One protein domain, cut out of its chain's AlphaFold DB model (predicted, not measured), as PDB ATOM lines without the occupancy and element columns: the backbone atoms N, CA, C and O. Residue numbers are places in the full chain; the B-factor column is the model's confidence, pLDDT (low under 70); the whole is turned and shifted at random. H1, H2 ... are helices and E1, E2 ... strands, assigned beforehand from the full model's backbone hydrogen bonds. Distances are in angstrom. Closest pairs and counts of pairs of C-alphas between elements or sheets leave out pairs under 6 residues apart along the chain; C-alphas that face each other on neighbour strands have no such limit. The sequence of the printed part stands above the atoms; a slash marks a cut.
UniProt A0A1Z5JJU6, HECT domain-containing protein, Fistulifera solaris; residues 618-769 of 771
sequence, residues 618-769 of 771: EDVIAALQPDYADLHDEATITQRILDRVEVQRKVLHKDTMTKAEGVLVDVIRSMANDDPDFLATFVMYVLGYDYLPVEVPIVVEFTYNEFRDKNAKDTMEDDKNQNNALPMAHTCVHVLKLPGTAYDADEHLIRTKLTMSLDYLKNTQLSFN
ATOM      1  N   GLU A 618      93.881  11.755  25.991       87.38
ATOM      2  CA  GLU A 618      93.741  11.246  24.622       87.38
ATOM      3  C   GLU A 618      94.574   9.977  24.385       87.38
ATOM      4  O   GLU A 618      94.134   9.097  23.650       87.38
ATOM      5  N   ASP A 619      95.720   9.825  25.060       81.12
ATOM      6  CA  ASP A 619      96.539   8.605  24.970       81.12
ATOM      7  C   ASP A 619      95.828   7.423  25.646       81.12
ATOM      8  O   ASP A 619      95.790   6.317  25.105       81.12
ATOM      9  N   VAL A 620      95.193   7.664  26.801       86.38
ATOM     10  CA  VAL A 620      94.369   6.657  27.490       86.38
ATOM     11  C   VAL A 620      93.164   6.267  26.633       86.38
ATOM     12  O   VAL A 620      92.888   5.079  26.490       86.38
ATOM     13  N   ILE A 621      92.481   7.238  26.013       90.00
ATOM     14  CA  ILE A 621      91.358   6.992  25.092       90.00
ATOM     15  C   ILE A 621      91.811   6.170  23.879       90.00
ATOM     16  O   ILE A 621      91.137   5.213  23.498       90.00
ATOM     17  N   ALA A 622      92.966   6.495  23.294       84.38
ATOM     18  CA  ALA A 622      93.521   5.765  22.158       84.38
ATOM     19  C   ALA A 622      93.862   4.305  22.505       84.38
ATOM     20  O   ALA A 622      93.745   3.423  21.644       84.38
ATOM     21  N   ALA A 623      94.242   4.032  23.757       86.12
ATOM     22  CA  ALA A 623      94.508   2.683  24.244       86.12
ATOM     23  C   ALA A 623      93.239   1.850  24.491       86.12
ATOM     24  O   ALA A 623      93.338   0.624  24.519       86.12
ATOM     25  N   LEU A 624      92.054   2.460  24.629       90.38
ATOM     26  CA  LEU A 624      90.804   1.714  24.812       90.38
ATOM     27  C   LEU A 624      90.504   0.854  23.581       90.38
ATOM     28  O   LEU A 624      90.543   1.339  22.449       90.38
ATOM     29  N   GLN A 625      90.167  -0.412  23.795       90.44
ATOM     30  CA  GLN A 625      89.801  -1.355  22.748       90.44
ATOM     31  C   GLN A 625      88.494  -2.054  23.138       90.44
ATOM     32  O   GLN A 625      88.505  -2.832  24.088       90.44
ATOM     33  N   PRO A 626      87.365  -1.790  22.453       90.56
ATOM     34  CA  PRO A 626      86.115  -2.463  22.779       90.56
ATOM     35  C   PRO A 626      86.193  -3.951  22.414       90.56
ATOM     36  O   PRO A 626      86.641  -4.296  21.318       90.56
ATOM     37  N   ASP A 627      85.715  -4.804  23.316       88.81
ATOM     38  CA  ASP A 627      85.492  -6.228  23.089       88.81
ATOM     39  C   ASP A 627      84.025  -6.581  23.377       88.81
ATOM     40  O   ASP A 627      83.533  -6.448  24.501       88.81
ATOM     41  N   TYR A 628      83.300  -6.991  22.337       86.69
ATOM     42  CA  TYR A 628      81.874  -7.303  22.411       86.69
ATOM     43  C   TYR A 628      81.706  -8.812  22.584       86.69
ATOM     44  O   TYR A 628      81.538  -9.534  21.600       86.69
ATOM     45  N   ALA A 629      81.751  -9.288  23.832       76.06
ATOM     46  CA  ALA A 629      81.825 -10.717  24.139       76.06
ATOM     47  C   ALA A 629      80.691 -11.554  23.506       76.06
ATOM     48  O   ALA A 629      80.909 -12.697  23.108       76.06
ATOM     49  N   ASP A 630      79.499 -10.965  23.352       71.69
ATOM     50  CA  ASP A 630      78.329 -11.600  22.730       71.69
ATOM     51  C   ASP A 630      78.514 -11.916  21.224       71.69
ATOM     52  O   ASP A 630      77.726 -12.678  20.664       71.69
ATOM     53  N   LEU A 631      79.526 -11.346  20.554       75.75
ATOM     54  CA  LEU A 631      79.830 -11.599  19.135       75.75
ATOM     55  C   LEU A 631      80.802 -12.763  18.899       75.75
ATOM     56  O   LEU A 631      80.931 -13.197  17.756       75.75
ATOM     57  N   HIS A 632      81.476 -13.274  19.935       74.88
ATOM     58  CA  HIS A 632      82.452 -14.367  19.784       74.88
ATOM     59  C   HIS A 632      81.806 -15.737  19.546       74.88
ATOM     60  O   HIS A 632      82.485 -16.676  19.135       74.88
ATOM     61  N   ASP A 633      80.500 -15.872  19.791       65.94
ATOM     62  CA  ASP A 633      79.757 -17.118  19.585       65.94
ATOM     63  C   ASP A 633      79.142 -17.158  18.170       65.94
ATOM     64  O   ASP A 633      77.959 -16.873  17.952       65.94
ATOM     65  N   GLU A 634      79.980 -17.483  17.177       53.00
ATOM     66  CA  GLU A 634      79.656 -17.461  15.735       53.00
ATOM     67  C   GLU A 634      78.448 -18.343  15.347       53.00
ATOM     68  O   GLU A 634      77.842 -18.145  14.292       53.00
ATOM     69  N   ALA A 635      78.060 -19.304  16.192       57.00
ATOM     70  CA  ALA A 635      76.996 -20.261  15.897       57.00
ATOM     71  C   ALA A 635      75.568 -19.706  16.089       57.00
ATOM     72  O   ALA A 635      74.617 -20.318  15.594       57.00
ATOM     73  N   THR A 636      75.383 -18.568  16.782       62.97
ATOM     74  CA  THR A 636      74.034 -18.122  17.199       62.97
ATOM     75  C   THR A 636      73.841 -16.602  17.273       62.97
ATOM     76  O   THR A 636      73.196 -16.092  18.189       62.97
ATOM     77  N   ILE A 637      74.338 -15.844  16.291       75.31
ATOM     78  CA  ILE A 637      74.052 -14.399  16.213       75.31
ATOM     79  C   ILE A 637      72.549 -14.185  15.946       75.31
ATOM     80  O   ILE A 637      72.042 -14.434  14.853       75.31
ATOM     81  N   THR A 638      71.819 -13.721  16.963       79.81
ATOM     82  CA  THR A 638      70.385 -13.388  16.885       79.81
ATOM     83  C   THR A 638      70.179 -11.878  16.775       79.81
ATOM     84  O   THR A 638      71.030 -11.105  17.207       79.81
ATOM     85  N   GLN A 639      69.017 -11.428  16.279       79.19
ATOM     86  CA  GLN A 639      68.685  -9.991  16.233       79.19
ATOM     87  C   GLN A 639      68.798  -9.329  17.616       79.19
ATOM     88  O   GLN A 639      69.327  -8.236  17.737       79.19
ATOM     89  N   ARG A 640      68.411 -10.043  18.680       75.88
ATOM     90  CA  ARG A 640      68.537  -9.567  20.064       75.88
ATOM     91  C   ARG A 640      69.994  -9.323  20.481       75.88
ATOM     92  O   ARG A 640      70.242  -8.425  21.277       75.88
ATOM     93  N   ILE A 641      70.947 -10.112  19.978       76.81
ATOM     94  CA  ILE A 641      72.386  -9.884  20.201       76.81
ATOM     95  C   ILE A 641      72.844  -8.646  19.425       76.81
ATOM     96  O   ILE A 641      73.546  -7.809  19.984       76.81
ATOM     97  N   LEU A 642      72.393  -8.483  18.179       81.19
ATOM     98  CA  LEU A 642      72.716  -7.305  17.369       81.19
ATOM     99  C   LEU A 642      72.202  -6.005  18.008       81.19
ATOM    100  O   LEU A 642      72.970  -5.052  18.129       81.19
ATOM    101  N   ASP A 643      70.960  -5.995  18.499       79.75
ATOM    102  CA  ASP A 643      70.359  -4.836  19.172       79.75
ATOM    103  C   ASP A 643      71.134  -4.463  20.454       79.75
ATOM    104  O   ASP A 643      71.344  -3.288  20.756       79.75
ATOM    105  N   ARG A 644      71.629  -5.459  21.207       78.12
ATOM    106  CA  ARG A 644      72.469  -5.234  22.400       78.12
ATOM    107  C   ARG A 644      73.833  -4.653  22.049       78.12
ATOM    108  O   ARG A 644      74.291  -3.723  22.710       78.12
ATOM    109  N   VAL A 645      74.475  -5.185  21.012       82.88
ATOM    110  CA  VAL A 645      75.766  -4.688  20.522       82.88
ATOM    111  C   VAL A 645      75.638  -3.248  20.027       82.88
ATOM    112  O   VAL A 645      76.559  -2.456  20.212       82.88
ATOM    113  N   GLU A 646      74.500  -2.868  19.442       85.75
ATOM    114  CA  GLU A 646      74.238  -1.480  19.056       85.75
ATOM    115  C   GLU A 646      74.258  -0.537  20.270       85.75
ATOM    116  O   GLU A 646      74.886   0.521  20.222       85.75
ATOM    117  N   VAL A 647      73.643  -0.937  21.387       83.50
ATOM    118  CA  VAL A 647      73.697  -0.179  22.649       83.50
ATOM    119  C   VAL A 647      75.126  -0.127  23.202       83.50
ATOM    120  O   VAL A 647      75.602   0.945  23.570       83.50
ATOM    121  N   GLN A 648      75.860  -1.243  23.193       86.12
ATOM    122  CA  GLN A 648      77.262  -1.286  23.641       86.12
ATOM    123  C   GLN A 648      78.172  -0.380  22.793       86.12
ATOM    124  O   GLN A 648      79.049   0.294  23.329       86.12
ATOM    125  N   ARG A 649      77.933  -0.288  21.480       88.62
ATOM    126  CA  ARG A 649      78.652   0.635  20.584       88.62
ATOM    127  C   ARG A 649      78.400   2.106  20.919       88.62
ATOM    128  O   ARG A 649      79.299   2.914  20.722       88.62
ATOM    129  N   LYS A 650      77.232   2.465  21.467       88.38
ATOM    130  CA  LYS A 650      76.987   3.826  21.987       88.38
ATOM    131  C   LYS A 650      77.822   4.119  23.239       88.38
ATOM    132  O   LYS A 650      78.206   5.265  23.459       88.38
ATOM    133  N   VAL A 651      78.126   3.095  24.043       87.44
ATOM    134  CA  VAL A 651      79.001   3.221  25.220       87.44
ATOM    135  C   VAL A 651      80.461   3.390  24.798       87.44
ATOM    136  O   VAL A 651      81.122   4.319  25.257       87.44
ATOM    137  N   LEU A 652      80.958   2.512  23.926       89.81
ATOM    138  CA  LEU A 652      82.286   2.622  23.330       89.81
ATOM    139  C   LEU A 652      82.291   1.963  21.951       89.81
ATOM    140  O   LEU A 652      82.012   0.770  21.810       89.81
ATOM    141  N   HIS A 653      82.690   2.729  20.949       89.69
ATOM    142  CA  HIS A 653      82.982   2.270  19.604       89.69
ATOM    143  C   HIS A 653      84.374   2.749  19.200       89.69
ATOM    144  O   HIS A 653      84.816   3.824  19.598       89.69
ATOM    145  N   LYS A 654      85.079   1.948  18.404       84.75
ATOM    146  CA  LYS A 654      86.363   2.326  17.824       84.75
ATOM    147  C   LYS A 654      86.362   1.952  16.354       84.75
ATOM    148  O   LYS A 654      86.170   0.780  16.023       84.75
ATOM    149  N   ASP A 655      86.542   2.945  15.494       75.12
ATOM    150  CA  ASP A 655      86.622   2.717  14.053       75.12
ATOM    151  C   ASP A 655      88.026   2.213  13.665       75.12
ATOM    152  O   ASP A 655      89.017   2.411  14.374       75.12
ATOM    153  N   THR A 656      88.116   1.589  12.494       60.00
ATOM    154  CA  THR A 656      89.336   1.140  11.806       60.00
ATOM    155  C   THR A 656      90.433   2.211  11.718       60.00
ATOM    156  O   THR A 656      91.611   1.873  11.650       60.00
ATOM    157  N   MET A 657      90.069   3.496  11.805       52.00
ATOM    158  CA  MET A 657      90.977   4.652  11.825       52.00
ATOM    159  C   MET A 657      91.421   5.085  13.241       52.00
ATOM    160  O   MET A 657      91.840   6.223  13.433       52.00
ATOM    161  N   THR A 658      91.363   4.196  14.243       60.50
ATOM    162  CA  THR A 658      91.840   4.348  15.644       60.50
ATOM    163  C   THR A 658      91.091   5.320  16.564       60.50
ATOM    164  O   THR A 658      91.367   5.333  17.764       60.50
ATOM    165  N   LYS A 659      90.112   6.086  16.069       76.25
ATOM    166  CA  LYS A 659      89.311   6.990  16.910       76.25
ATOM    167  C   LYS A 659      88.300   6.210  17.748       76.25
ATOM    168  O   LYS A 659      87.440   5.526  17.196       76.25
ATOM    169  N   ALA A 660      88.429   6.324  19.068       83.50
ATOM    170  CA  ALA A 660      87.447   5.835  20.025       83.50
ATOM    171  C   ALA A 660      86.406   6.930  20.307       83.50
ATOM    172  O   ALA A 660      86.756   8.081  20.572       83.50
ATOM    173  N   GLU A 661      85.132   6.558  20.247       87.06
ATOM    174  CA  GLU A 661      83.969   7.423  20.440       87.06
ATOM    175  C   GLU A 661      82.933   6.712  21.324       87.06
ATOM    176  O   GLU A 661      82.950   5.486  21.454       87.06
ATOM    177  N   GLY A 662      82.029   7.473  21.938       89.69
ATOM    178  CA  GLY A 662      80.968   6.948  22.800       89.69
ATOM    179  C   GLY A 662      81.007   7.522  24.211       89.69
ATOM    180  O   GLY A 662      81.946   8.209  24.610       89.69
ATOM    181  N   VAL A 663      79.972   7.213  24.985       90.19
ATOM    182  CA  VAL A 663      79.723   7.840  26.292       90.19
ATOM    183  C   VAL A 663      80.846   7.586  27.304       90.19
ATOM    184  O   VAL A 663      81.160   8.458  28.111       90.19
ATOM    185  N   LEU A 664      81.523   6.434  27.245       91.69
ATOM    186  CA  LEU A 664      82.669   6.157  28.116       91.69
ATOM    187  C   LEU A 664      83.842   7.121  27.859       91.69
ATOM    188  O   LEU A 664      84.541   7.500  28.799       91.69
ATOM    189  N   VAL A 665      84.048   7.533  26.604       92.75
ATOM    190  CA  VAL A 665      85.090   8.498  26.224       92.75
ATOM    191  C   VAL A 665      84.784   9.865  26.832       92.75
ATOM    192  O   VAL A 665      85.672  10.491  27.414       92.75
ATOM    193  N   ASP A 666      83.525  10.298  26.763       92.88
ATOM    194  CA  ASP A 666      83.079  11.573  27.328       92.88
ATOM    195  C   ASP A 666      83.206  11.589  28.858       92.88
ATOM    196  O   ASP A 666      83.732  12.551  29.428       92.88
ATOM    197  N   VAL A 667      82.853  10.482  29.523       93.81
ATOM    198  CA  VAL A 667      83.058  10.308  30.970       93.81
ATOM    199  C   VAL A 667      84.539  10.419  31.340       93.81
ATOM    200  O   VAL A 667      84.876  11.166  32.258       93.81
ATOM    201  N   ILE A 668      85.435   9.725  30.627       92.88
ATOM    202  CA  ILE A 668      86.885   9.777  30.886       92.88
ATOM    203  C   ILE A 668      87.418  11.205  30.710       92.88
ATOM    204  O   ILE A 668      88.169  11.680  31.564       92.88
ATOM    205  N   ARG A 669      86.994  11.921  29.658       93.69
ATOM    206  CA  ARG A 669      87.369  13.329  29.443       93.69
ATOM    207  C   ARG A 669      86.883  14.234  30.563       93.69
ATOM    208  O   ARG A 669      87.668  15.026  31.084       93.69
ATOM    209  N   SER A 670      85.614  14.121  30.952       93.69
ATOM    210  CA  SER A 670      85.064  14.938  32.033       93.69
ATOM    211  C   SER A 670      85.776  14.659  33.353       93.69
ATOM    212  O   SER A 670      86.180  15.598  34.029       93.69
ATOM    213  N   MET A 671      85.972  13.391  33.715       92.69
ATOM    214  CA  MET A 671      86.604  13.033  34.984       92.69
ATOM    215  C   MET A 671      88.080  13.442  35.043       92.69
ATOM    216  O   MET A 671      88.530  13.872  36.100       92.69
ATOM    217  N   ALA A 672      88.812  13.384  33.924       89.19
ATOM    218  CA  ALA A 672      90.190  13.876  33.844       89.19
ATOM    219  C   ALA A 672      90.299  15.400  34.022       89.19
ATOM    220  O   ALA A 672      91.303  15.888  34.536       89.19
ATOM    221  N   ASN A 673      89.272  16.152  33.609       88.12
ATOM    222  CA  ASN A 673      89.199  17.594  33.849       88.12
ATOM    223  C   ASN A 673      88.833  17.924  35.305       88.12
ATOM    224  O   ASN A 673      89.304  18.928  35.838       88.12
ATOM    225  N   ASP A 674      87.991  17.096  35.928       87.75
ATOM    226  CA  ASP A 674      87.459  17.335  37.272       87.75
ATOM    227  C   ASP A 674      88.411  16.873  38.396       87.75
ATOM    228  O   ASP A 674      88.456  17.504  39.454       87.75
ATOM    229  N   ASP A 675      89.181  15.800  38.181       83.00
ATOM    230  CA  ASP A 675      90.174  15.264  39.124       83.00
ATOM    231  C   ASP A 675      91.536  15.075  38.414       83.00
ATOM    232  O   ASP A 675      91.666  14.192  37.560       83.00
ATOM    233  N   PRO A 676      92.580  15.859  38.758       76.25
ATOM    234  CA  PRO A 676      93.894  15.758  38.120       76.25
ATOM    235  C   PRO A 676      94.594  14.408  38.355       76.25
ATOM    236  O   PRO A 676      95.465  14.041  37.566       76.25
ATOM    237  N   ASP A 677      94.205  13.652  39.387       79.19
ATOM    238  CA  ASP A 677      94.752  12.324  39.692       79.19
ATOM    239  C   ASP A 677      93.883  11.184  39.119       79.19
ATOM    240  O   ASP A 677      94.206   9.997  39.279       79.19
ATOM    241  N   PHE A 678      92.780  11.511  38.429       89.56
ATOM    242  CA  PHE A 678      91.851  10.525  37.874       89.56
ATOM    243  C   PHE A 678      92.544   9.561  36.919       89.56
ATOM    244  O   PHE A 678      92.405   8.354  37.086       89.56
ATOM    245  N   LEU A 679      93.305  10.071  35.944       87.00
ATOM    246  CA  LEU A 679      93.923   9.231  34.914       87.00
ATOM    247  C   LEU A 679      94.900   8.225  35.527       87.00
ATOM    248  O   LEU A 679      94.859   7.051  35.174       87.00
ATOM    249  N   ALA A 680      95.715   8.661  36.491       77.06
ATOM    250  CA  ALA A 680      96.625   7.781  37.223       77.06
ATOM    251  C   ALA A 680      95.861   6.708  38.002       77.06
ATOM    252  O   ALA A 680      96.196   5.527  37.928       77.06
ATOM    253  N   THR A 681      94.778   7.094  38.683       81.12
ATOM    254  CA  THR A 681      93.934   6.144  39.420       81.12
ATOM    255  C   THR A 681      93.248   5.152  38.479       81.12
ATOM    256  O   THR A 681      93.189   3.964  38.777       81.12
ATOM    257  N   PHE A 682      92.735   5.620  37.342       89.31
ATOM    258  CA  PHE A 682      92.039   4.807  36.354       89.31
ATOM    259  C   PHE A 682      92.982   3.805  35.685       89.31
ATOM    260  O   PHE A 682      92.683   2.613  35.644       89.31
ATOM    261  N   VAL A 683      94.150   4.256  35.225       81.31
ATOM    262  CA  VAL A 683      95.161   3.378  34.623       81.31
ATOM    263  C   VAL A 683      95.672   2.362  35.645       81.31
ATOM    264  O   VAL A 683      95.726   1.174  35.333       81.31
ATOM    265  N   MET A 684      95.908   2.767  36.894       75.62
ATOM    266  CA  MET A 684      96.267   1.840  37.972       75.62
ATOM    267  C   MET A 684      95.151   0.844  38.290       75.62
ATOM    268  O   MET A 684      95.424  -0.326  38.548       75.62
ATOM    269  N   TYR A 685      93.892   1.277  38.247       81.44
ATOM    270  CA  TYR A 685      92.745   0.401  38.454       81.44
ATOM    271  C   TYR A 685      92.649  -0.676  37.369       81.44
ATOM    272  O   TYR A 685      92.406  -1.835  37.696       81.44
ATOM    273  N   VAL A 686      92.868  -0.310  36.102       75.62
ATOM    274  CA  VAL A 686      92.670  -1.214  34.959       75.62
ATOM    275  C   VAL A 686      93.908  -2.043  34.624       75.62
ATOM    276  O   VAL A 686      93.780  -3.229  34.331       75.62
ATOM    277  N   LEU A 687      95.099  -1.451  34.685       65.69
ATOM    278  CA  LEU A 687      96.359  -2.092  34.298       65.69
ATOM    279  C   LEU A 687      97.185  -2.567  35.495       65.69
ATOM    280  O   LEU A 687      97.998  -3.472  35.359       65.69
ATOM    281  N   GLY A 688      96.978  -1.989  36.681       54.94
ATOM    282  CA  GLY A 688      97.832  -2.240  37.847       54.94
ATOM    283  C   GLY A 688      99.134  -1.433  37.863       54.94
ATOM    284  O   GLY A 688      99.901  -1.582  38.810       54.94
ATOM    285  N   TYR A 689      99.359  -0.571  36.866       60.62
ATOM    286  CA  TYR A 689     100.514   0.325  36.753       60.62
ATOM    287  C   TYR A 689     100.086   1.790  36.863       60.62
ATOM    288  O   TYR A 689      98.955   2.136  36.541       60.62
ATOM    289  N   ASP A 690     100.998   2.673  37.250       57.91
ATOM    290  CA  ASP A 690     100.782   4.126  37.243       57.91
ATOM    291  C   ASP A 690     101.095   4.785  35.883       57.91
ATOM    292  O   ASP A 690     100.983   6.002  35.746       57.91
ATOM    293  N   TYR A 691     101.433   3.995  34.856       62.22
ATOM    294  CA  TYR A 691     101.750   4.443  33.498       62.22
ATOM    295  C   TYR A 691     100.998   3.633  32.426       62.22
ATOM    296  O   TYR A 691     100.525   2.527  32.680       62.22
ATOM    297  N   LEU A 692     100.906   4.182  31.207       65.25
ATOM    298  CA  LEU A 692     100.307   3.522  30.043       65.25
ATOM    299  C   LEU A 692     101.412   2.854  29.197       65.25
ATOM    300  O   LEU A 692     102.236   3.574  28.624       65.25
ATOM    301  N   PRO A 693     101.487   1.512  29.114       60.19
ATOM    302  CA  PRO A 693     102.506   0.844  28.313       60.19
ATOM    303  C   PRO A 693     102.255   1.041  26.812       60.19
ATOM    304  O   PRO A 693     101.118   1.018  26.339       60.19
ATOM    305  N   VAL A 694     103.331   1.209  26.041       56.31
ATOM    306  CA  VAL A 694     103.242   1.374  24.583       56.31
ATOM    307  C   VAL A 694     102.713   0.085  23.947       56.31
ATOM    308  O   VAL A 694     103.222  -0.991  24.241       56.31
ATOM    309  N   GLU A 695     101.718   0.204  23.060       59.09
ATOM    310  CA  GLU A 695     101.102  -0.913  22.311       59.09
ATOM    311  C   GLU A 695     100.314  -1.930  23.160       59.09
ATOM    312  O   GLU A 695      99.847  -2.936  22.628       59.09
ATOM    313  N   VAL A 696     100.086  -1.650  24.447       63.56
ATOM    314  CA  VAL A 696      99.200  -2.453  25.299       63.56
ATOM    315  C   VAL A 696      97.802  -1.826  25.315       63.56
ATOM    316  O   VAL A 696      97.645  -0.718  25.835       63.56
ATOM    317  N   PRO A 697      96.775  -2.492  24.757       81.56
ATOM    318  CA  PRO A 697      95.417  -1.975  24.806       81.56
ATOM    319  C   PRO A 697      94.811  -2.149  26.201       81.56
ATOM    320  O   PRO A 697      95.054  -3.141  26.889       81.56
ATOM    321  N   ILE A 698      93.953  -1.206  26.577       87.56
ATOM    322  CA  ILE A 698      92.973  -1.383  27.644       87.56
ATOM    323  C   ILE A 698      91.741  -2.022  27.005       87.56
ATOM    324  O   ILE A 698      90.984  -1.352  26.300       87.56
ATOM    325  N   VAL A 699      91.541  -3.319  27.221       89.38
ATOM    326  CA  VAL A 699      90.390  -4.035  26.661       89.38
ATOM    327  C   VAL A 699      89.150  -3.685  27.475       89.38
ATOM    328  O   VAL A 699      89.110  -3.899  28.681       89.38
ATOM    329  N   VAL A 700      88.128  -3.131  26.833       91.38
ATOM    330  CA  VAL A 700      86.837  -2.830  27.452       91.38
ATOM    331  C   VAL A 700      85.865  -3.926  27.046       91.38
ATOM    332  O   VAL A 700      85.282  -3.880  25.964       91.38
ATOM    333  N   GLU A 701      85.738  -4.931  27.904       88.69
ATOM    334  CA  GLU A 701      84.925  -6.117  27.648       88.69
ATOM    335  C   GLU A 701      83.484  -5.877  28.110       88.69
ATOM    336  O   GLU A 701      83.218  -5.625  29.289       88.69
ATOM    337  N   PHE A 702      82.540  -5.975  27.178       85.44
ATOM    338  CA  PHE A 702      81.113  -5.896  27.464       85.44
ATOM    339  C   PHE A 702      80.561  -7.296  27.734       85.44
ATOM    340  O   PHE A 702      80.291  -8.055  26.804       85.44
ATOM    341  N   THR A 703      80.376  -7.643  29.010       69.94
ATOM    342  CA  THR A 703      79.871  -8.960  29.430       69.94
ATOM    343  C   THR A 703      78.415  -8.900  29.876       69.94
ATOM    344  O   THR A 703      78.030  -8.080  30.709       69.94
ATOM    345  N   TYR A 704      77.588  -9.806  29.340       63.91
ATOM    346  CA  TYR A 704      76.172  -9.939  29.711       63.91
ATOM    347  C   TYR A 704      75.917 -11.122  30.667       63.91
ATOM    348  O   TYR A 704      75.117 -11.024  31.597       63.91
ATOM    349  N   ASN A 705      76.617 -12.244  30.472       59.06
ATOM    350  CA  ASN A 705      76.329 -13.506  31.168       59.06
ATOM    351  C   ASN A 705      76.849 -13.565  32.613       59.06
ATOM    352  O   ASN A 705      76.248 -14.231  33.452       59.06
ATOM    353  N   GLU A 706      77.949 -12.876  32.917       56.44
ATOM    354  CA  GLU A 706      78.579 -12.906  34.248       56.44
ATOM    355  C   GLU A 706      77.819 -12.077  35.292       56.44
ATOM    356  O   GLU A 706      77.874 -12.379  36.482       56.44
ATOM    357  N   PHE A 707      77.062 -11.073  34.845       54.66
ATOM    358  CA  PHE A 707      76.239 -10.207  35.694       54.66
ATOM    359  C   PHE A 707      74.778 -10.668  35.774       54.66
ATOM    360  O   PHE A 707      73.927  -9.973  36.331       54.66
ATOM    361  N   ARG A 708      74.466 -11.838  35.205       55.88
ATOM    362  CA  ARG A 708      73.137 -12.444  35.251       55.88
ATOM    363  C   ARG A 708      73.038 -13.361  36.463       55.88
ATOM    364  O   ARG A 708      73.875 -14.243  36.649       55.88
ATOM    365  N   ASP A 709      71.993 -13.197  37.268       53.12
ATOM    366  CA  ASP A 709      71.702 -14.176  38.309       53.12
ATOM    367  C   ASP A 709      71.348 -15.515  37.635       53.12
ATOM    368  O   ASP A 709      70.471 -15.580  36.767       53.12
ATOM    369  N   LYS A 710      72.053 -16.597  37.993       49.31
ATOM    370  CA  LYS A 710      71.916 -17.920  37.347       49.31
ATOM    371  C   LYS A 710      70.504 -18.503  37.479       49.31
ATOM    372  O   LYS A 710      70.158 -19.420  36.739       49.31
ATOM    373  N   ASN A 711      69.697 -17.965  38.395       48.31
ATOM    374  CA  ASN A 711      68.328 -18.398  38.667       48.31
ATOM    375  C   ASN A 711      67.245 -17.462  38.097       48.31
ATOM    376  O   ASN A 711      66.058 -17.771  38.223       48.31
ATOM    377  N   ALA A 712      67.619 -16.337  37.480       47.47
ATOM    378  CA  ALA A 712      66.666 -15.361  36.967       47.47
ATOM    379  C   ALA A 712      66.165 -15.737  35.560       47.47
ATOM    380  O   ALA A 712      66.940 -16.052  34.650       47.47
ATOM    381  N   LYS A 713      64.838 -15.741  35.395       46.56
ATOM    382  CA  LYS A 713      64.172 -15.885  34.096       46.56
ATOM    383  C   LYS A 713      64.095 -14.505  33.456       46.56
ATOM    384  O   LYS A 713      63.480 -13.648  34.076       46.56
ATOM    385  N   ASP A 714      64.609 -14.379  32.227       51.16
ATOM    386  CA  ASP A 714      64.559 -13.200  31.343       51.16
ATOM    387  C   ASP A 714      63.263 -12.374  31.509       51.16
ATOM    388  O   ASP A 714      62.285 -12.555  30.778       51.16
ATOM    389  N   THR A 715      63.242 -11.461  32.478       51.00
ATOM    390  CA  THR A 715      62.117 -10.562  32.760       51.00
ATOM    391  C   THR A 715      62.650  -9.148  32.962       51.00
ATOM    392  O   THR A 715      63.780  -8.962  33.387       51.00
ATOM    393  N   MET A 716      61.846  -8.121  32.656       44.34
ATOM    394  CA  MET A 716      62.251  -6.701  32.749       44.34
ATOM    395  C   MET A 716      62.689  -6.240  34.161       44.34
ATOM    396  O   MET A 716      63.182  -5.125  34.314       44.34
ATOM    397  N   GLU A 717      62.513  -7.059  35.203       45.47
ATOM    398  CA  GLU A 717      63.075  -6.799  36.538       45.47
ATOM    399  C   GLU A 717      64.588  -7.083  36.619       45.47
ATOM    400  O   GLU A 717      65.260  -6.512  37.480       45.47
ATOM    401  N   ASP A 718      65.141  -7.873  35.692       51.97
ATOM    402  CA  ASP A 718      66.563  -8.234  35.638       51.97
ATOM    403  C   ASP A 718      67.459  -7.045  35.255       51.97
ATOM    404  O   ASP A 718      68.548  -6.891  35.813       51.97
ATOM    405  N   ASP A 719      66.974  -6.144  34.392       50.53
ATOM    406  CA  ASP A 719      67.722  -4.954  33.965       50.53
ATOM    407  C   ASP A 719      68.005  -4.020  35.162       50.53
ATOM    408  O   ASP A 719      69.109  -3.504  35.312       50.53
ATOM    409  N   LYS A 720      67.070  -3.890  36.117       49.78
ATOM    410  CA  LYS A 720      67.274  -3.059  37.324       49.78
ATOM    411  C   LYS A 720      68.340  -3.606  38.276       49.78
ATOM    412  O   LYS A 720      68.989  -2.815  38.962       49.78
ATOM    413  N   ASN A 721      68.522  -4.926  38.342       51.34
ATOM    414  CA  ASN A 721      69.554  -5.540  39.183       51.34
ATOM    415  C   ASN A 721      70.948  -5.421  38.552       51.34
ATOM    416  O   ASN A 721      71.925  -5.232  39.279       51.34
ATOM    417  N   GLN A 722      71.045  -5.437  37.220       54.12
ATOM    418  CA  GLN A 722      72.313  -5.220  36.518       54.12
ATOM    419  C   GLN A 722      72.801  -3.765  36.620       54.12
ATOM    420  O   GLN A 722      74.008  -3.543  36.711       54.12
ATOM    421  N   ASN A 723      71.898  -2.779  36.741       56.62
ATOM    422  CA  ASN A 723      72.256  -1.367  36.984       56.62
ATOM    423  C   ASN A 723      73.017  -1.149  38.307       56.62
ATOM    424  O   ASN A 723      73.608  -0.089  38.530       56.62
ATOM    425  N   ASN A 724      72.999  -2.130  39.218       62.94
ATOM    426  CA  ASN A 724      73.750  -2.083  40.468       62.94
ATOM    427  C   ASN A 724      75.167  -2.649  40.367       62.94
ATOM    428  O   ASN A 724      75.960  -2.376  41.271       62.94
ATOM    429  N   ALA A 725      75.502  -3.370  39.294       69.06
ATOM    430  CA  ALA A 725      76.851  -3.868  39.074       69.06
ATOM    431  C   ALA A 725      77.849  -2.702  38.988       69.06
ATOM    432  O   ALA A 725      77.509  -1.600  38.557       69.06
ATOM    433  N   LEU A 726      79.071  -2.939  39.460       80.50
ATOM    434  CA  LEU A 726      80.183  -2.001  39.354       80.50
ATOM    435  C   LEU A 726      81.098  -2.442  38.204       80.50
ATOM    436  O   LEU A 726      81.227  -3.649  37.981       80.50
ATOM    437  N   PRO A 727      81.770  -1.506  37.503       85.25
ATOM    438  CA  PRO A 727      82.876  -1.853  36.623       85.25
ATOM    439  C   PRO A 727      83.896  -2.683  37.396       85.25
ATOM    440  O   PRO A 727      84.154  -2.393  38.570       85.25
ATOM    441  N   MET A 728      84.462  -3.697  36.745       81.81
ATOM    442  CA  MET A 728      85.458  -4.585  37.341       81.81
ATOM    443  C   MET A 728      86.693  -4.644  36.456       81.81
ATOM    444  O   MET A 728      86.587  -4.887  35.260       81.81
ATOM    445  N   ALA A 729      87.872  -4.456  37.039       77.12
ATOM    446  CA  ALA A 729      89.130  -4.590  36.321       77.12
ATOM    447  C   ALA A 729      89.821  -5.930  36.609       77.12
ATOM    448  O   ALA A 729      89.971  -6.342  37.762       77.12
ATOM    449  N   HIS A 730      90.321  -6.565  35.553       68.00
ATOM    450  CA  HIS A 730      91.268  -7.668  35.615       68.00
ATOM    451  C   HIS A 730      92.641  -7.174  35.166       68.00
ATOM    452  O   HIS A 730      93.029  -7.315  34.006       68.00
ATOM    453  N   THR A 731      93.405  -6.634  36.117       55.47
ATOM    454  CA  THR A 731      94.728  -6.043  35.848       55.47
ATOM    455  C   THR A 731      95.714  -7.015  35.197       55.47
ATOM    456  O   THR A 731      96.587  -6.585  34.465       55.47
ATOM    457  N   CYS A 732      95.568  -8.328  35.412       45.56
ATOM    458  CA  CYS A 732      96.430  -9.358  34.815       45.56
ATOM    459  C   CYS A 732      96.239  -9.557  33.303       45.56
ATOM    460  O   CYS A 732      97.076 -10.187  32.669       45.56
ATOM    461  N   VAL A 733      95.126  -9.084  32.742       63.12
ATOM    462  CA  VAL A 733      94.813  -9.178  31.305       63.12
ATOM    463  C   VAL A 733      94.464  -7.814  30.706       63.12
ATOM    464  O   VAL A 733      94.051  -7.741  29.557       63.12
ATOM    465  N   HIS A 734      94.636  -6.736  31.480       74.44
ATOM    466  CA  HIS A 734      94.343  -5.360  31.070       74.44
ATOM    467  C   HIS A 734      92.887  -5.152  30.614       74.44
ATOM    468  O   HIS A 734      92.610  -4.334  29.736       74.44
ATOM    469  N   VAL A 735      91.954  -5.900  31.218       83.00
ATOM    470  CA  VAL A 735      90.526  -5.867  30.875       83.00
ATOM    471  C   VAL A 735      89.752  -5.044  31.903       83.00
ATOM    472  O   VAL A 735      89.783  -5.350  33.095       83.00
ATOM    473  N   LEU A 736      89.000  -4.047  31.443       88.69
ATOM    474  CA  LEU A 736      87.911  -3.408  32.173       88.69
ATOM    475  C   LEU A 736      86.586  -4.025  31.718       88.69
ATOM    476  O   LEU A 736      86.120  -3.768  30.610       88.69
ATOM    477  N   LYS A 737      85.960  -4.814  32.586       86.44
ATOM    478  CA  LYS A 737      84.630  -5.372  32.354       86.44
ATOM    479  C   LYS A 737      83.561  -4.347  32.686       86.44
ATOM    480  O   LYS A 737      83.507  -3.829  33.810       86.44
ATOM    481  N   LEU A 738      82.689  -4.094  31.718       84.38
ATOM    482  CA  LEU A 738      81.484  -3.295  31.886       84.38
ATOM    483  C   LEU A 738      80.244  -4.196  31.772       84.38
ATOM    484  O   LEU A 738      80.184  -5.039  30.872       84.38
ATOM    485  N   PRO A 739      79.242  -4.031  32.655       72.94
ATOM    486  CA  PRO A 739      77.992  -4.773  32.562       72.94
ATOM    487  C   PRO A 739      77.233  -4.336  31.302       72.94
ATOM    488  O   PRO A 739      76.777  -3.198  31.213       72.94
ATOM    489  N   GLY A 740      77.118  -5.256  30.337       67.00
ATOM    490  CA  GLY A 740      76.743  -5.024  28.934       67.00
ATOM    491  C   GLY A 740      75.802  -3.842  28.661       67.00
ATOM    492  O   GLY A 740      76.261  -2.744  28.362       67.00
ATOM    493  N   THR A 741      74.484  -4.070  28.699       67.62
ATOM    494  CA  THR A 741      73.459  -3.037  28.424       67.62
ATOM    495  C   THR A 741      72.958  -2.319  29.675       67.62
ATOM    496  O   THR A 741      72.146  -1.411  29.563       67.62
ATOM    497  N   ALA A 742      73.428  -2.703  30.863       69.00
ATOM    498  CA  ALA A 742      72.914  -2.208  32.142       69.00
ATOM    499  C   ALA A 742      73.107  -0.699  32.330       69.00
ATOM    500  O   ALA A 742      72.350  -0.027  33.020       69.00
ATOM    501  N   TYR A 743      74.146  -0.143  31.717       73.56
ATOM    502  CA  TYR A 743      74.370   1.292  31.786       73.56
ATOM    503  C   TYR A 743      73.642   2.073  30.695       73.56
ATOM    504  O   TYR A 743      73.620   3.287  30.794       73.56
ATOM    505  N   ASP A 744      73.070   1.408  29.683       78.06
ATOM    506  CA  ASP A 744      72.289   1.993  28.575       78.06
ATOM    507  C   ASP A 744      72.872   3.285  27.962       78.06
ATOM    508  O   ASP A 744      72.154   4.203  27.576       78.06
ATOM    509  N   ALA A 745      74.206   3.386  27.909       81.94
ATOM    510  CA  ALA A 745      74.911   4.607  27.512       81.94
ATOM    511  C   ALA A 745      74.490   5.874  28.303       81.94
ATOM    512  O   ALA A 745      74.587   6.990  27.802       81.94
ATOM    513  N   ASP A 746      74.066   5.723  29.558       85.31
ATOM    514  CA  ASP A 746      73.828   6.815  30.499       85.31
ATOM    515  C   ASP A 746      75.164   7.301  31.082       85.31
ATOM    516  O   ASP A 746      75.821   6.626  31.884       85.31
ATOM    517  N   GLU A 747      75.564   8.506  30.674       87.62
ATOM    518  CA  GLU A 747      76.802   9.161  31.099       87.62
ATOM    519  C   GLU A 747      76.897   9.300  32.623       87.62
ATOM    520  O   GLU A 747      77.937   9.009  33.223       87.62
ATOM    521  N   HIS A 748      75.805   9.709  33.274       88.19
ATOM    522  CA  HIS A 748      75.799   9.947  34.711       88.19
ATOM    523  C   HIS A 748      75.937   8.633  35.478       88.19
ATOM    524  O   HIS A 748      76.685   8.568  36.464       88.19
ATOM    525  N   LEU A 749      75.256   7.580  35.021       86.12
ATOM    526  CA  LEU A 749      75.337   6.262  35.636       86.12
ATOM    527  C   LEU A 749      76.741   5.666  35.486       86.12
ATOM    528  O   LEU A 749      77.323   5.253  36.492       86.12
ATOM    529  N   ILE A 750      77.322   5.695  34.280       87.75
ATOM    530  CA  ILE A 750      78.688   5.210  34.018       87.75
ATOM    531  C   ILE A 750      79.690   5.950  34.903       87.75
ATOM    532  O   ILE A 750      80.485   5.315  35.600       87.75
ATOM    533  N   ARG A 751      79.616   7.286  34.933       91.25
ATOM    534  CA  ARG A 751      80.479   8.128  35.765       91.25
ATOM    535  C   ARG A 751      80.373   7.757  37.240       91.25
ATOM    536  O   ARG A 751      81.386   7.506  37.882       91.25
ATOM    537  N   THR A 752      79.153   7.668  37.766       87.62
ATOM    538  CA  THR A 752      78.910   7.353  39.182       87.62
ATOM    539  C   THR A 752      79.483   5.987  39.549       87.62
ATOM    540  O   THR A 752      80.175   5.851  40.558       87.62
ATOM    541  N   LYS A 753      79.230   4.969  38.723       87.25
ATOM    542  CA  LYS A 753      79.676   3.597  38.984       87.25
ATOM    543  C   LYS A 753      81.190   3.449  38.859       87.25
ATOM    544  O   LYS A 753      81.798   2.773  39.687       87.25
ATOM    545  N   LEU A 754      81.809   4.122  37.888       88.94
ATOM    546  CA  LEU A 754      83.262   4.166  37.756       88.94
ATOM    547  C   LEU A 754      83.911   4.870  38.954       88.94
ATOM    548  O   LEU A 754      84.844   4.321  39.534       88.94
ATOM    549  N   THR A 755      83.384   6.021  39.388       89.62
ATOM    550  CA  THR A 755      83.852   6.709  40.601       89.62
ATOM    551  C   THR A 755      83.797   5.791  41.818       89.62
ATOM    552  O   THR A 755      84.790   5.682  42.529       89.62
ATOM    553  N   MET A 756      82.695   5.061  42.024       87.12
ATOM    554  CA  MET A 756      82.580   4.113  43.140       87.12
ATOM    555  C   MET A 756      83.672   3.030  43.113       87.12
ATOM    556  O   MET A 756      84.258   2.731  44.155       87.12
ATOM    557  N   SER A 757      83.978   2.459  41.940       85.38
ATOM    558  CA  SER A 757      85.059   1.472  41.792       85.38
ATOM    559  C   SER A 757      86.445   2.065  42.076       85.38
ATOM    560  O   SER A 757      87.267   1.427  42.737       85.38
ATOM    561  N   LEU A 758      86.705   3.293  41.616       86.50
ATOM    562  CA  LEU A 758      87.982   3.980  41.833       86.50
ATOM    563  C   LEU A 758      88.159   4.425  43.292       86.50
ATOM    564  O   LEU A 758      89.239   4.259  43.857       86.50
ATOM    565  N   ASP A 759      87.106   4.924  43.936       84.31
ATOM    566  CA  ASP A 759      87.128   5.300  45.352       84.31
ATOM    567  C   ASP A 759      87.345   4.079  46.246       84.31
ATOM    568  O   ASP A 759      88.078   4.150  47.235       84.31
ATOM    569  N   TYR A 760      86.767   2.927  45.888       79.75
ATOM    570  CA  TYR A 760      87.046   1.670  46.579       79.75
ATOM    571  C   TYR A 760      88.537   1.304  46.506       79.75
ATOM    572  O   TYR A 760      89.117   0.938  47.531       79.75
ATOM    573  N   LEU A 761      89.183   1.466  45.342       75.00
ATOM    574  CA  LEU A 761      90.631   1.268  45.184       75.00
ATOM    575  C   LEU A 761      91.440   2.253  46.045       75.00
ATOM    576  O   LEU A 761      92.325   1.824  46.788       75.00
ATOM    577  N   LYS A 762      91.123   3.557  45.985       74.81
ATOM    578  CA  LYS A 762      91.802   4.600  46.779       74.81
ATOM    579  C   LYS A 762      91.718   4.283  48.282       74.81
ATOM    580  O   LYS A 762      92.725   4.323  48.988       74.81
ATOM    581  N   ASN A 763      90.536   3.889  48.760       71.56
ATOM    582  CA  ASN A 763      90.296   3.574  50.170       71.56
ATOM    583  C   ASN A 763      90.972   2.272  50.623       71.56
ATOM    584  O   ASN A 763      91.507   2.225  51.730       71.56
ATOM    585  N   THR A 764      91.003   1.234  49.780       58.78
ATOM    586  CA  THR A 764      91.696  -0.021  50.115       58.78
ATOM    587  C   THR A 764      93.216   0.131  50.118       58.78
ATOM    588  O   THR A 764      93.870  -0.468  50.969       58.78
ATOM    589  N   GLN A 765      93.803   0.968  49.256       50.75
ATOM    590  CA  GLN A 765      95.240   1.273  49.316       50.75
ATOM    591  C   GLN A 765      95.620   2.132  50.536       50.75
ATOM    592  O   GLN A 765      96.655   1.884  51.153       50.75
ATOM    593  N   LEU A 766      94.778   3.091  50.942       32.66
ATOM    594  CA  LEU A 766      95.022   3.934  52.123       32.66
ATOM    595  C   LEU A 766      94.967   3.155  53.448       32.66
ATOM    596  O   LEU A 766      95.734   3.464  54.357       32.66
ATOM    597  N   SER A 767      94.136   2.111  53.554       27.84
ATOM    598  CA  SER A 767      94.067   1.268  54.759       27.84
ATOM    599  C   SER A 767      95.313   0.407  55.021       27.84
ATOM    600  O   SER A 767      95.523  -0.008  56.157       27.84
ATOM    601  N   PHE A 768      96.166   0.175  54.015       29.55
ATOM    602  CA  PHE A 768      97.439  -0.545  54.181       29.55
ATOM    603  C   PHE A 768      98.610   0.359  54.608       29.55
ATOM    604  O   PHE A 768      99.652  -0.155  54.997       29.55
ATOM    605  N   ASN A 769      98.447   1.689  54.579       27.81
ATOM    606  CA  ASN A 769      99.472   2.650  55.015       27.81
ATOM    607  C   ASN A 769      99.394   2.986  56.520       27.81
ATOM    608  O   ASN A 769     100.135   3.844  57.000       27.81
TER     609      ASN A 769
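AT A GLANCE: This is residues 618 to 769 of the 771 residues of the protein "HECT domain-containing protein" of Fistulifera solaris (UniProt A0A1Z5JJU6). A small twisted wall of four strands, E1 E2 E4 E3, has helices gathered over one face: H2 over the E1 and E2 side, H4 standing up over E4 and E3, and H3 behind, not on the sheet itself. The long helix H6 begins beside H3, crosses H4 and sticks out with residues 763 to 769, while H5 lies off to one side on loose loops. The printed part has 152 residues, with six named helices and four named strands in the order H1 E1 H2 H3 H4 E2 H5 E3 E4 H6. The sheet is mixed, its order E1 E2 E4 E3, and the class is mixed, helices and strands. The whole is compact, with a radius of gyration of the C-alphas of 15.7 A and spans of 46 by 38 by 27 A.

IN THESE COORDINATES: H1, residues 618 to 623, begins at C-alpha 618 at (93.741, 11.246, 24.622). E1, residues 624 to 628, follows by a tight link and is 12.9 A long. H2 is residues 639 to 651, 19.0 A, and H3 is residues 663 to 674, 16.4 A. H4, residues 678 to 687, is 13.9 A long. E2, residues 698 to 703, the longest strand, is 15.2 A long and begins at C-alpha 698 at (92.973, -1.383, 27.644). H5 is residues 717 to 722, E3 residues 728 to 730, and E4 residues 735 to 739, 12.7 A. H6, residues 747 to 769, is the longest helix at 33.6 A and ends at C-alpha 769 at (99.472, 2.650, 55.015).

HOW THE PARTS SIT: E1 and E2 are parallel neighbours at 24 degrees, with N 625 and O 698 at 2.8 A. They form a strand-helix-strand unit, two parallel neighbour strands with H2, H3 and H4 between them along the chain. E2 and E4 are parallel at 30 degrees, with N 736 and O 699 at 2.8 A. E3 and E4 are a hairpin, antiparallel at 155 degrees, with N 737 and O 728 at 2.7 A. From edge to edge the strands' lines turn by 77 degrees. H2 and H4 are on the same face, in two layers, helices on one face of a sheet. H2 has a height over the sheet of 9.9 A and runs slantwise to the strands, at 35 degrees to E2 on the local plane. H4, at a height over the sheet of 10.2 A, stands up from the sheet, its line rising 73 degrees; the closest C-alphas of H4 and E3 are those of Val 686 and Ala 729, 5.1 A. H3 touches H6 at a steep tilt of 52 degrees, closest at the C-alphas of Val 663 and Glu 747, 5.8 A, made by residues 747 to 751 of H6 alone. H4 and H6 touch about perpendicular, at 79 degrees, closest at the C-alphas of Thr 681 and Leu 758, 6.8 A. H3 and H4 touch only at the corner, and only just, with 3 pairs of C-alphas within 8 A. H1 and H6 each only graze the sheet, and H5 is apart from H6. Every O i to N i+4 pair is within hydrogen-bond range in H1, H2, H3 and H4; in H5 it is 1 of 2 and in H6 17 of 19.

THE WHOLE: The C-alphas farthest apart are those of Gln 639 and Asn 769, 51.1 A. The printed part has no cut. The links from H2 to H3 and from E2 to H5 are long. Residues 632 to 640, 710 to 717 and 763 to 769 stand free. The mean pLDDT of the printed part is 74.1, and among the residues under 70 are 687 to 696, 703 to 725 and 764 to 769.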